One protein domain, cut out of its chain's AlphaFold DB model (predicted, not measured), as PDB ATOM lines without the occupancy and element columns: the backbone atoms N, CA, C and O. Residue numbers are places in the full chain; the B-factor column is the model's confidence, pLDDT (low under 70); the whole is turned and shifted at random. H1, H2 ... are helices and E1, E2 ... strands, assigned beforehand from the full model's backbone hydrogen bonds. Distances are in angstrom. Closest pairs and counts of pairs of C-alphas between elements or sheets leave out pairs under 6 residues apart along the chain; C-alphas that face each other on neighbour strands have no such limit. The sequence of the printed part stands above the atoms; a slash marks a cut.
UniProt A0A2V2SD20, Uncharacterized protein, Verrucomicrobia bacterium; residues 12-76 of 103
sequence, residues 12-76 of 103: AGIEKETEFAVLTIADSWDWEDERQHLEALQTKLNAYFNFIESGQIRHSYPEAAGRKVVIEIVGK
ATOM      1  N   ALA A  12     221.970 245.890 199.014       70.56
ATOM      2  CA  ALA A  12     223.312 246.295 198.636       70.56
ATOM      3  C   ALA A  12     223.994 246.901 199.863       70.56
ATOM      4  O   ALA A  12     223.462 247.812 200.498       70.56
ATOM      5  N   GLY A  13     225.162 246.371 200.202       71.94
ATOM      6  CA  GLY A  13     226.010 246.847 201.281       71.94
ATOM      7  C   GLY A  13     227.374 247.241 200.740       71.94
ATOM      8  O   GLY A  13     227.919 246.591 199.851       71.94
ATOM      9  N   ILE A  14     227.946 248.305 201.285       72.44
ATOM     10  CA  ILE A  14     229.320 248.700 200.987       72.44
ATOM     11  C   ILE A  14     230.149 248.357 202.211       72.44
ATOM     12  O   ILE A  14     229.926 248.901 203.295       72.44
ATOM     13  N   GLU A  15     231.102 247.446 202.049       70.44
ATOM     14  CA  GLU A  15     232.010 247.111 203.131       70.44
ATOM     15  C   GLU A  15     233.110 248.178 203.190       70.44
ATOM     16  O   GLU A  15     233.862 248.391 202.233       70.44
ATOM     17  N   LYS A  16     233.162 248.915 204.307       63.16
ATOM     18  CA  LYS A  16     234.095 250.038 204.491       63.16
ATOM     19  C   LYS A  16     235.544 249.582 204.657       63.16
ATOM     20  O   LYS A  16     236.443 250.335 204.313       63.16
ATOM     21  N   GLU A  17     235.756 248.367 205.156       64.44
ATOM     22  CA  GLU A  17     237.083 247.863 205.525       64.44
ATOM     23  C   GLU A  17     237.819 247.166 204.376       64.44
ATOM     24  O   GLU A  17     239.044 247.140 204.361       64.44
ATOM     25  N   THR A  18     237.095 246.602 203.408       63.03
ATOM     26  CA  THR A  18     237.684 245.731 202.377       63.03
ATOM     27  C   THR A  18     237.440 246.208 200.940       63.03
ATOM     28  O   THR A  18     237.783 245.500 200.001       63.03
ATOM     29  N   GLU A  19     236.890 247.415 200.746       68.62
ATOM     30  CA  GLU A  19     236.593 247.995 199.419       68.62
ATOM     31  C   GLU A  19     235.738 247.083 198.515       68.62
ATOM     32  O   GLU A  19     235.817 247.155 197.287       68.62
ATOM     33  N   PHE A  20     234.883 246.238 199.101       74.62
ATOM     34  CA  PHE A  20     233.934 245.415 198.351       74.62
ATOM     35  C   PHE A  20     232.526 246.011 198.398       74.62
ATOM     36  O   PHE A  20     232.043 246.451 199.444       74.62
ATOM     37  N   ALA A  21     231.853 245.998 197.251       78.75
ATOM     38  CA  ALA A  21     230.416 246.213 197.160       78.75
ATOM     39  C   ALA A  21     229.732 244.844 197.212       78.75
ATOM     40  O   ALA A  21     229.900 244.031 196.305       78.75
ATOM     41  N   VAL A  22     228.996 244.569 198.284       81.00
ATOM     42  CA  VAL A  22     228.297 243.300 198.496       81.00
ATOM     43  C   VAL A  22     226.849 243.459 198.054       81.00
ATOM     44  O   VAL A  22     226.104 244.262 198.608       81.00
ATOM     45  N   LEU A  23     226.448 242.684 197.057       81.31
ATOM     46  CA  LEU A  23     225.067 242.563 196.619       81.31
ATOM     47  C   LEU A  23     224.505 241.260 197.174       81.31
ATOM     48  O   LEU A  23     224.991 240.184 196.830       81.31
ATOM     49  N   THR A  24     223.491 241.346 198.023       79.25
ATOM     50  CA  THR A  24     222.854 240.168 198.605       79.25
ATOM     51  C   THR A  24     221.571 239.850 197.845       79.25
ATOM     52  O   THR A  24     220.734 240.724 197.612       79.25
ATOM     53  N   ILE A  25     221.435 238.590 197.442       79.94
ATOM     54  CA  ILE A  25     220.233 238.001 196.864       79.94
ATOM     55  C   ILE A  25     219.559 237.191 197.965       79.94
ATOM     56  O   ILE A  25     220.136 236.223 198.464       79.94
ATOM     57  N   ALA A  26     218.348 237.588 198.342       75.62
ATOM     58  CA  ALA A  26     217.534 236.823 199.274       75.62
ATOM     59  C   ALA A  26     216.693 235.816 198.486       75.62
ATOM     60  O   ALA A  26     215.809 236.192 197.709       75.62
ATOM     61  N   ASP A  27     216.974 234.533 198.686       76.44
ATOM     62  CA  ASP A  27     216.170 233.449 198.143       76.44
ATOM     63  C   ASP A  27     215.221 232.919 199.227       76.44
ATOM     64  O   ASP A  27     215.625 232.458 200.296       76.44
ATOM     65  N   SER A  28     213.923 233.046 198.956       72.94
ATOM     66  CA  SER A  28     212.850 232.657 199.865       72.94
ATOM     67  C   SER A  28     212.037 231.465 199.365       72.94
ATOM     68  O   SER A  28     211.030 231.160 200.005       72.94
ATOM     69  N   TRP A  29     212.385 230.871 198.221       73.31
ATOM     70  CA  TRP A  29     211.641 229.749 197.648       73.31
ATOM     71  C   TRP A  29     212.146 228.423 198.212       73.31
ATOM     72  O   TRP A  29     213.309 228.289 198.598       73.31
ATOM     73  N   ASP A  30     211.250 227.448 198.302       73.31
ATOM     74  CA  ASP A  30     211.629 226.077 198.607       73.31
ATOM     75  C   ASP A  30     212.198 225.382 197.358       73.31
ATOM     76  O   ASP A  30     212.183 225.899 196.240       73.31
ATOM     77  N   TRP A  31     212.793 224.213 197.576       75.56
ATOM     78  CA  TRP A  31     213.388 223.387 196.524       75.56
ATOM     79  C   TRP A  31     212.422 222.283 196.065       75.56
ATOM     80  O   TRP A  31     212.875 221.227 195.629       75.56
ATOM     81  N   GLU A  32     211.102 222.477 196.217       76.12
ATOM     82  CA  GLU A  32     210.110 221.481 195.781       76.12
ATOM     83  C   GLU A  32     210.111 221.327 194.253       76.12
ATOM     84  O   GLU A  32     210.171 220.204 193.751       76.12
ATOM     85  N   ASP A  33     210.143 222.447 193.520       79.94
ATOM     86  CA  ASP A  33     210.406 222.482 192.077       79.94
ATOM     87  C   ASP A  33     211.801 223.061 191.803       79.94
ATOM     88  O   ASP A  33     211.992 224.249 191.539       79.94
ATOM     89  N   GLU A  34     212.805 222.188 191.884       80.00
ATOM     90  CA  GLU A  34     214.211 222.546 191.682       80.00
ATOM     91  C   GLU A  34     214.470 223.182 190.308       80.00
ATOM     92  O   GLU A  34     215.285 224.097 190.200       80.00
ATOM     93  N   ARG A  35     213.773 222.748 189.250       82.25
ATOM     94  CA  ARG A  35     213.985 223.302 187.903       82.25
ATOM     95  C   ARG A  35     213.492 224.734 187.823       82.25
ATOM     96  O   ARG A  35     214.251 225.608 187.407       82.25
ATOM     97  N   GLN A  36     212.255 224.969 188.253       82.19
ATOM     98  CA  GLN A  36     211.677 226.307 188.251       82.19
ATOM     99  C   GLN A  36     212.483 227.257 189.145       82.19
ATOM    100  O   GLN A  36     212.749 228.398 188.761       82.19
ATOM    101  N   HIS A  37     212.931 226.772 190.304       82.56
ATOM    102  CA  HIS A  37     213.786 227.538 191.197       82.56
ATOM    103  C   HIS A  37     215.103 227.926 190.501       82.56
ATOM    104  O   HIS A  37     215.447 229.109 190.444       82.56
ATOM    105  N   LEU A  38     215.832 226.964 189.922       82.44
ATOM    106  CA  LEU A  38     217.109 227.230 189.248       82.44
ATOM    107  C   LEU A  38     216.968 228.212 188.077       82.44
ATOM    108  O   LEU A  38     217.822 229.086 187.912       82.44
ATOM    109  N   GLU A  39     215.894 228.113 187.292       84.81
ATOM    110  CA  GLU A  39     215.594 229.056 186.206       84.81
ATOM    111  C   GLU A  39     215.356 230.479 186.729       84.81
ATOM    112  O   GLU A  39     215.885 231.458 186.182       84.81
ATOM    113  N   ALA A  40     214.610 230.613 187.825       82.56
ATOM    114  CA  ALA A  40     214.356 231.901 188.453       82.56
ATOM    115  C   ALA A  40     215.645 232.502 189.053       82.56
ATOM    116  O   ALA A  40     215.923 233.693 188.865       82.56
ATOM    117  N   LEU A  41     216.483 231.682 189.697       83.38
ATOM    118  CA  LEU A  41     217.767 232.113 190.255       83.38
ATOM    119  C   LEU A  41     218.733 232.557 189.153       83.38
ATOM    120  O   LEU A  41     219.366 233.607 189.271       83.38
ATOM    121  N   GLN A  42     218.803 231.804 188.051       84.19
ATOM    122  CA  GLN A  42     219.590 232.177 186.877       84.19
ATOM    123  C   GLN A  42     219.115 233.512 186.294       84.19
ATOM    124  O   GLN A  42     219.930 234.386 186.000       84.19
ATOM    125  N   THR A  43     217.801 233.707 186.175       84.88
ATOM    126  CA  THR A  43     217.220 234.961 185.675       84.88
ATOM    127  C   THR A  43     217.603 236.149 186.560       84.88
ATOM    128  O   THR A  43     217.982 237.207 186.052       84.88
ATOM    129  N   LYS A  44     217.562 235.976 187.886       83.38
ATOM    130  CA  LYS A  44     217.948 237.010 188.854       83.38
ATOM    131  C   LYS A  44     219.449 237.312 188.812       83.38
ATOM    132  O   LYS A  44     219.838 238.478 188.782       83.38
ATOM    133  N   LEU A  45     220.296 236.284 188.719       84.81
ATOM    134  CA  LEU A  45     221.742 236.456 188.536       84.81
ATOM    135  C   LEU A  45     222.063 237.218 187.249       84.81
ATOM    136  O   LEU A  45     222.839 238.169 187.280       84.81
ATOM    137  N   ASN A  46     221.418 236.864 186.137       86.50
ATOM    138  CA  ASN A  46     221.589 237.567 184.866       86.50
ATOM    139  C   ASN A  46     221.166 239.042 184.965       86.50
ATOM    140  O   ASN A  46     221.814 239.912 184.386       86.50
ATOM    141  N   ALA A  47     220.111 239.355 185.722       84.00
ATOM    142  CA  ALA A  47     219.710 240.738 185.968       84.00
ATOM    143  C   ALA A  47     220.766 241.516 186.772       84.00
ATOM    144  O   ALA A  47     221.069 242.657 186.430       84.00
ATOM    145  N   TYR A  48     221.365 240.895 187.793       82.19
ATOM    146  CA  TYR A  48     222.452 241.493 188.576       82.19
ATOM    147  C   TYR A  48     223.723 241.687 187.735       82.19
ATOM    148  O   TYR A  48     224.348 242.742 187.824       82.19
ATOM    149  N   PHE A  49     224.079 240.729 186.872       82.94
ATOM    150  CA  PHE A  49     225.180 240.897 185.919       82.94
ATOM    151  C   PHE A  49     224.930 242.078 184.985       82.94
ATOM    152  O   PHE A  49     225.775 242.964 184.895       82.94
ATOM    153  N   ASN A  50     223.738 242.160 184.389       84.62
ATOM    154  CA  ASN A  50     223.353 243.302 183.562       84.62
ATOM    155  C   ASN A  50     223.403 244.626 184.345       84.62
ATOM    156  O   ASN A  50     223.831 245.643 183.804       84.62
ATOM    157  N   PHE A  51     223.008 244.643 185.620       81.81
ATOM    158  CA  PHE A  51     223.084 245.830 186.484       81.81
ATOM    159  C   PHE A  51     224.531 246.286 186.748       81.81
ATOM    160  O   PHE A  51     224.815 247.487 186.797       81.81
ATOM    161  N   ILE A  52     225.461 245.336 186.885       80.69
ATOM    162  CA  ILE A  52     226.893 245.608 187.064       80.69
ATOM    163  C   ILE A  52     227.527 246.061 185.741       80.69
ATOM    164  O   ILE A  52     228.179 247.105 185.712       80.69
ATOM    165  N   GLU A  53     227.308 245.325 184.646       80.50
ATOM    166  CA  GLU A  53     227.885 245.613 183.323       80.50
ATOM    167  C   GLU A  53     227.362 246.918 182.721       80.50
ATOM    168  O   GLU A  53     228.133 247.694 182.160       80.50
ATOM    169  N   SER A  54     226.070 247.214 182.893       80.94
ATOM    170  CA  SER A  54     225.483 248.492 182.465       80.94
ATOM    171  C   SER A  54     226.032 249.695 183.235       80.94
ATOM    172  O   SER A  54     225.754 250.840 182.876       80.94
ATOM    173  N   GLY A  55     226.782 249.465 184.317       76.50
ATOM    174  CA  GLY A  55     227.290 250.520 185.182       76.50
ATOM    175  C   GLY A  55     226.204 251.206 186.010       76.50
ATOM    176  O   GLY A  55     226.515 252.189 186.687       76.50
ATOM    177  N   GLN A  56     224.964 250.696 186.018       77.06
ATOM    178  CA  GLN A  56     223.880 251.214 186.860       77.06
ATOM    179  C   GLN A  56     224.269 251.208 188.339       77.06
ATOM    180  O   GLN A  56     223.956 252.156 189.056       77.06
ATOM    181  N   ILE A  57     225.059 250.220 188.773       77.06
ATOM    182  CA  ILE A  57     225.629 250.191 190.124       77.06
ATOM    183  C   ILE A  57     226.437 251.451 190.462       77.06
ATOM    184  O   ILE A  57     226.352 251.932 191.584       77.06
ATOM    185  N   ARG A  58     227.169 252.036 189.506       70.75
ATOM    186  CA  ARG A  58     227.968 253.255 189.732       70.75
ATOM    187  C   ARG A  58     227.086 254.495 189.861       70.75
ATOM    188  O   ARG A  58     227.488 255.456 190.504       70.75
ATOM    189  N   HIS A  59     225.910 254.474 189.233       73.25
ATOM    190  CA  HIS A  59     224.945 255.569 189.281       73.25
ATOM    191  C   HIS A  59     224.109 255.521 190.565       73.25
ATOM    192  O   HIS A  59     223.942 256.538 191.228       73.25
ATOM    193  N   SER A  60     223.637 254.328 190.943       74.69
ATOM    194  CA  SER A  60     222.855 254.114 192.165       74.69
ATOM    195  C   SER A  60     223.718 254.123 193.430       74.69
ATOM    196  O   SER A  60     223.271 254.586 194.476       74.69
ATOM    197  N   TYR A  61     224.957 253.633 193.340       72.94
ATOM    198  CA  TYR A  61     225.914 253.548 194.443       72.94
ATOM    199  C   TYR A  61     227.266 254.135 194.009       72.94
ATOM    200  O   TYR A  61     228.187 253.390 193.662       72.94
ATOM    201  N   PRO A  62     227.433 255.469 194.040       70.88
ATOM    202  CA  PRO A  62     228.694 256.112 193.659       70.88
ATOM    203  C   PRO A  62     229.875 255.640 194.519       70.88
ATOM    204  O   PRO A  62     230.998 255.550 194.033       70.88
ATOM    205  N   GLU A  63     229.619 255.244 195.767       69.81
ATOM    206  CA  GLU A  63     230.613 254.650 196.669       69.81
ATOM    207  C   GLU A  63     231.121 253.269 196.216       69.81
ATOM    208  O   GLU A  63     232.217 252.864 196.601       69.81
ATOM    209  N   ALA A  64     230.363 252.551 195.379       67.38
ATOM    210  CA  ALA A  64     230.783 251.285 194.778       67.38
ATOM    211  C   ALA A  64     231.658 251.486 193.523       67.38
ATOM    212  O   ALA A  64     232.193 250.519 192.977       67.38
ATOM    213  N   ALA A  65     231.830 252.722 193.040       66.62
ATOM    214  CA  ALA A  65     232.641 252.996 191.862       66.62
ATOM    215  C   ALA A  65     234.124 252.674 192.123       66.62
ATOM    216  O   ALA A  65     234.768 253.288 192.966       66.62
ATOM    217  N   GLY A  66     234.670 251.716 191.364       68.44
ATOM    218  CA  GLY A  66     236.067 251.269 191.490       68.44
ATOM    219  C   GLY A  66     236.290 250.153 192.516       68.44
ATOM    220  O   GLY A  66     237.409 249.670 192.647       68.44
ATOM    221  N   ARG A  67     235.229 249.711 193.200       75.12
ATOM    222  CA  ARG A  67     235.255 248.611 194.168       75.12
ATOM    223  C   ARG A  67     234.952 247.275 193.500       75.12
ATOM    224  O   ARG A  67     234.244 247.212 192.495       75.12
ATOM    225  N   LYS A  68     235.471 246.186 194.068       77.88
ATOM    226  CA  LYS A  68     235.147 244.830 193.601       77.88
ATOM    227  C   LYS A  68     233.728 244.471 194.042       77.88
ATOM    228  O   LYS A  68     233.380 244.652 195.206       77.88
ATOM    229  N   VAL A  69     232.912 243.961 193.124       78.69
ATOM    230  CA  VAL A  69     231.533 243.555 193.425       78.69
ATOM    231  C   VAL A  69     231.510 242.081 193.822       78.69
ATOM    232  O   VAL A  69     232.097 241.245 193.139       78.69
ATOM    233  N   VAL A  70     230.832 241.767 194.922       81.94
ATOM    234  CA  VAL A  70     230.615 240.406 195.420       81.94
ATOM    235  C   VAL A  70     229.117 240.152 195.453       81.94
ATOM    236  O   VAL A  70     228.383 240.919 196.066       81.94
ATOM    237  N   ILE A  71     228.668 239.075 194.814       80.19
ATOM    238  CA  ILE A  71     227.272 238.639 194.876       80.19
ATOM    239  C   ILE A  71     227.176 237.526 195.917       80.19
ATOM    240  O   ILE A  71     227.878 236.521 195.826       80.19
ATOM    241  N   GLU A  72     226.321 237.711 196.915       80.69
ATOM    242  CA  GLU A  72     226.068 236.754 197.985       80.69
ATOM    243  C   GLU A  72     224.626 236.260 197.908       80.69
ATOM    244  O   GLU A  72     223.700 237.062 197.862       80.69
ATOM    245  N   ILE A  73     224.426 234.945 197.911       78.12
ATOM    246  CA  ILE A  73     223.094 234.339 197.862       78.12
ATOM    247  C   ILE A  73     222.773 233.800 199.255       78.12
ATOM    248  O   ILE A  73     223.494 232.949 199.777       78.12
ATOM    249  N   VAL A  74     221.700 234.304 199.860       79.38
ATOM    250  CA  VAL A  74     221.210 233.876 201.172       79.38
ATOM    251  C   VAL A  74     219.879 233.165 200.970       79.38
ATOM    252  O   VAL A  74     218.847 233.806 200.777       79.38
ATOM    253  N   GLY A  75     219.924 231.835 200.998       76.31
ATOM    254  CA  GLY A  75     218.742 230.982 200.908       76.31
ATOM    255  C   GLY A  75     218.092 230.764 202.271       76.31
ATOM    256  O   GLY A  75     218.770 230.458 203.254       76.31
ATOM    257  N   LYS A  76     216.765 230.891 202.332       77.75
ATOM    258  CA  LYS A  76     215.959 230.527 203.506       77.75
ATOM    259  C   LYS A  76     215.912 229.012 203.712       77.75
ATOM    260  O   LYS A  76     215.864 228.553 204.854       77.75
TER     261      LYS A  76
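What this domain is: This is residues 12 to 76 of the 103 residues of an uncharacterized protein of Verrucomicrobia bacterium (UniProt A0A2V2SD20). A narrow, three-stranded sheet has one long helix, H1, lying along one of its faces, while its other face is bare; the short helix H2 sits just past the last residue of H1, at one end of the elongated whole. The chain runs out along E2, comes back along H1 and runs out again along E3, while the short strand E1 makes a hairpin with E2 at the sheet's edge. The printed part has 65 residues, with two named helices and three named strands in the order E1, E2, H1, H2, E3; the sheet runs E1, E2, E3 and is mixed, and the class is mixed, helices and strands. It is loose, with a radius of gyration of the C-alphas of 13.5 A, and spans 39 by 24 by 14 A.

Where its parts are: Find C-alpha 20 at (233.934, 245.415, 198.351); from there E2, residues 20 to 27, runs 21.4 A. Beside it is E3, residues 68 to 75, 22.7 A long, ending at C-alpha 75 at (218.742, 230.982, 200.908). E1 is residues 12 to 14. Then look at C-alpha 34 at (214.211, 222.546, 191.682), where H1, residues 34 to 53, begins its 28.1 A. H2 is residues 56 to 60.

How they stand to each other: Start at the inner strand, E2. It is parallel to E3 at 21 degrees, with N 23 and O 70 at 2.8 A and N 72 and O 23 at 2.8 A, within hydrogen-bond range. On its other side the hairpin of E1 and E2 is antiparallel at 155 degrees, with N 13 and O 22 at 2.8 A. H1 is on the sheet, over E2 and E3, at a height over the sheet of 10.0 A; it runs along the strands, at 23 degrees to E2 on the local plane, which is only just fitted, to 6 C-alphas of the sheet. E2, H1, H2 and E3 form a strand-helix-strand unit, two parallel neighbour strands with helices between, with a right-handed crossover, and H1 with the sheet makes two layers, a helix on one face. H1 and H2 are close but not clearly touching; their closest C-alphas, of Phe 51 and Ile 57, are 6.2 A apart. H2 is not on the sheet, and is apart from E1 and E2. In H1 and H2 every O i to N i+4 pair is within hydrogen-bond range.

The domain as a whole: The two C-alphas farthest apart, of Glu 32 and Gly 66, are 39.7 A apart. The printed part has no cut and no long link. Residues 31 to 36, of which 34 to 36 belong to H1, stand free. The mean pLDDT of the printed part is 77.2; look for values under 70 at residues 16 to 19 and 63 to 66.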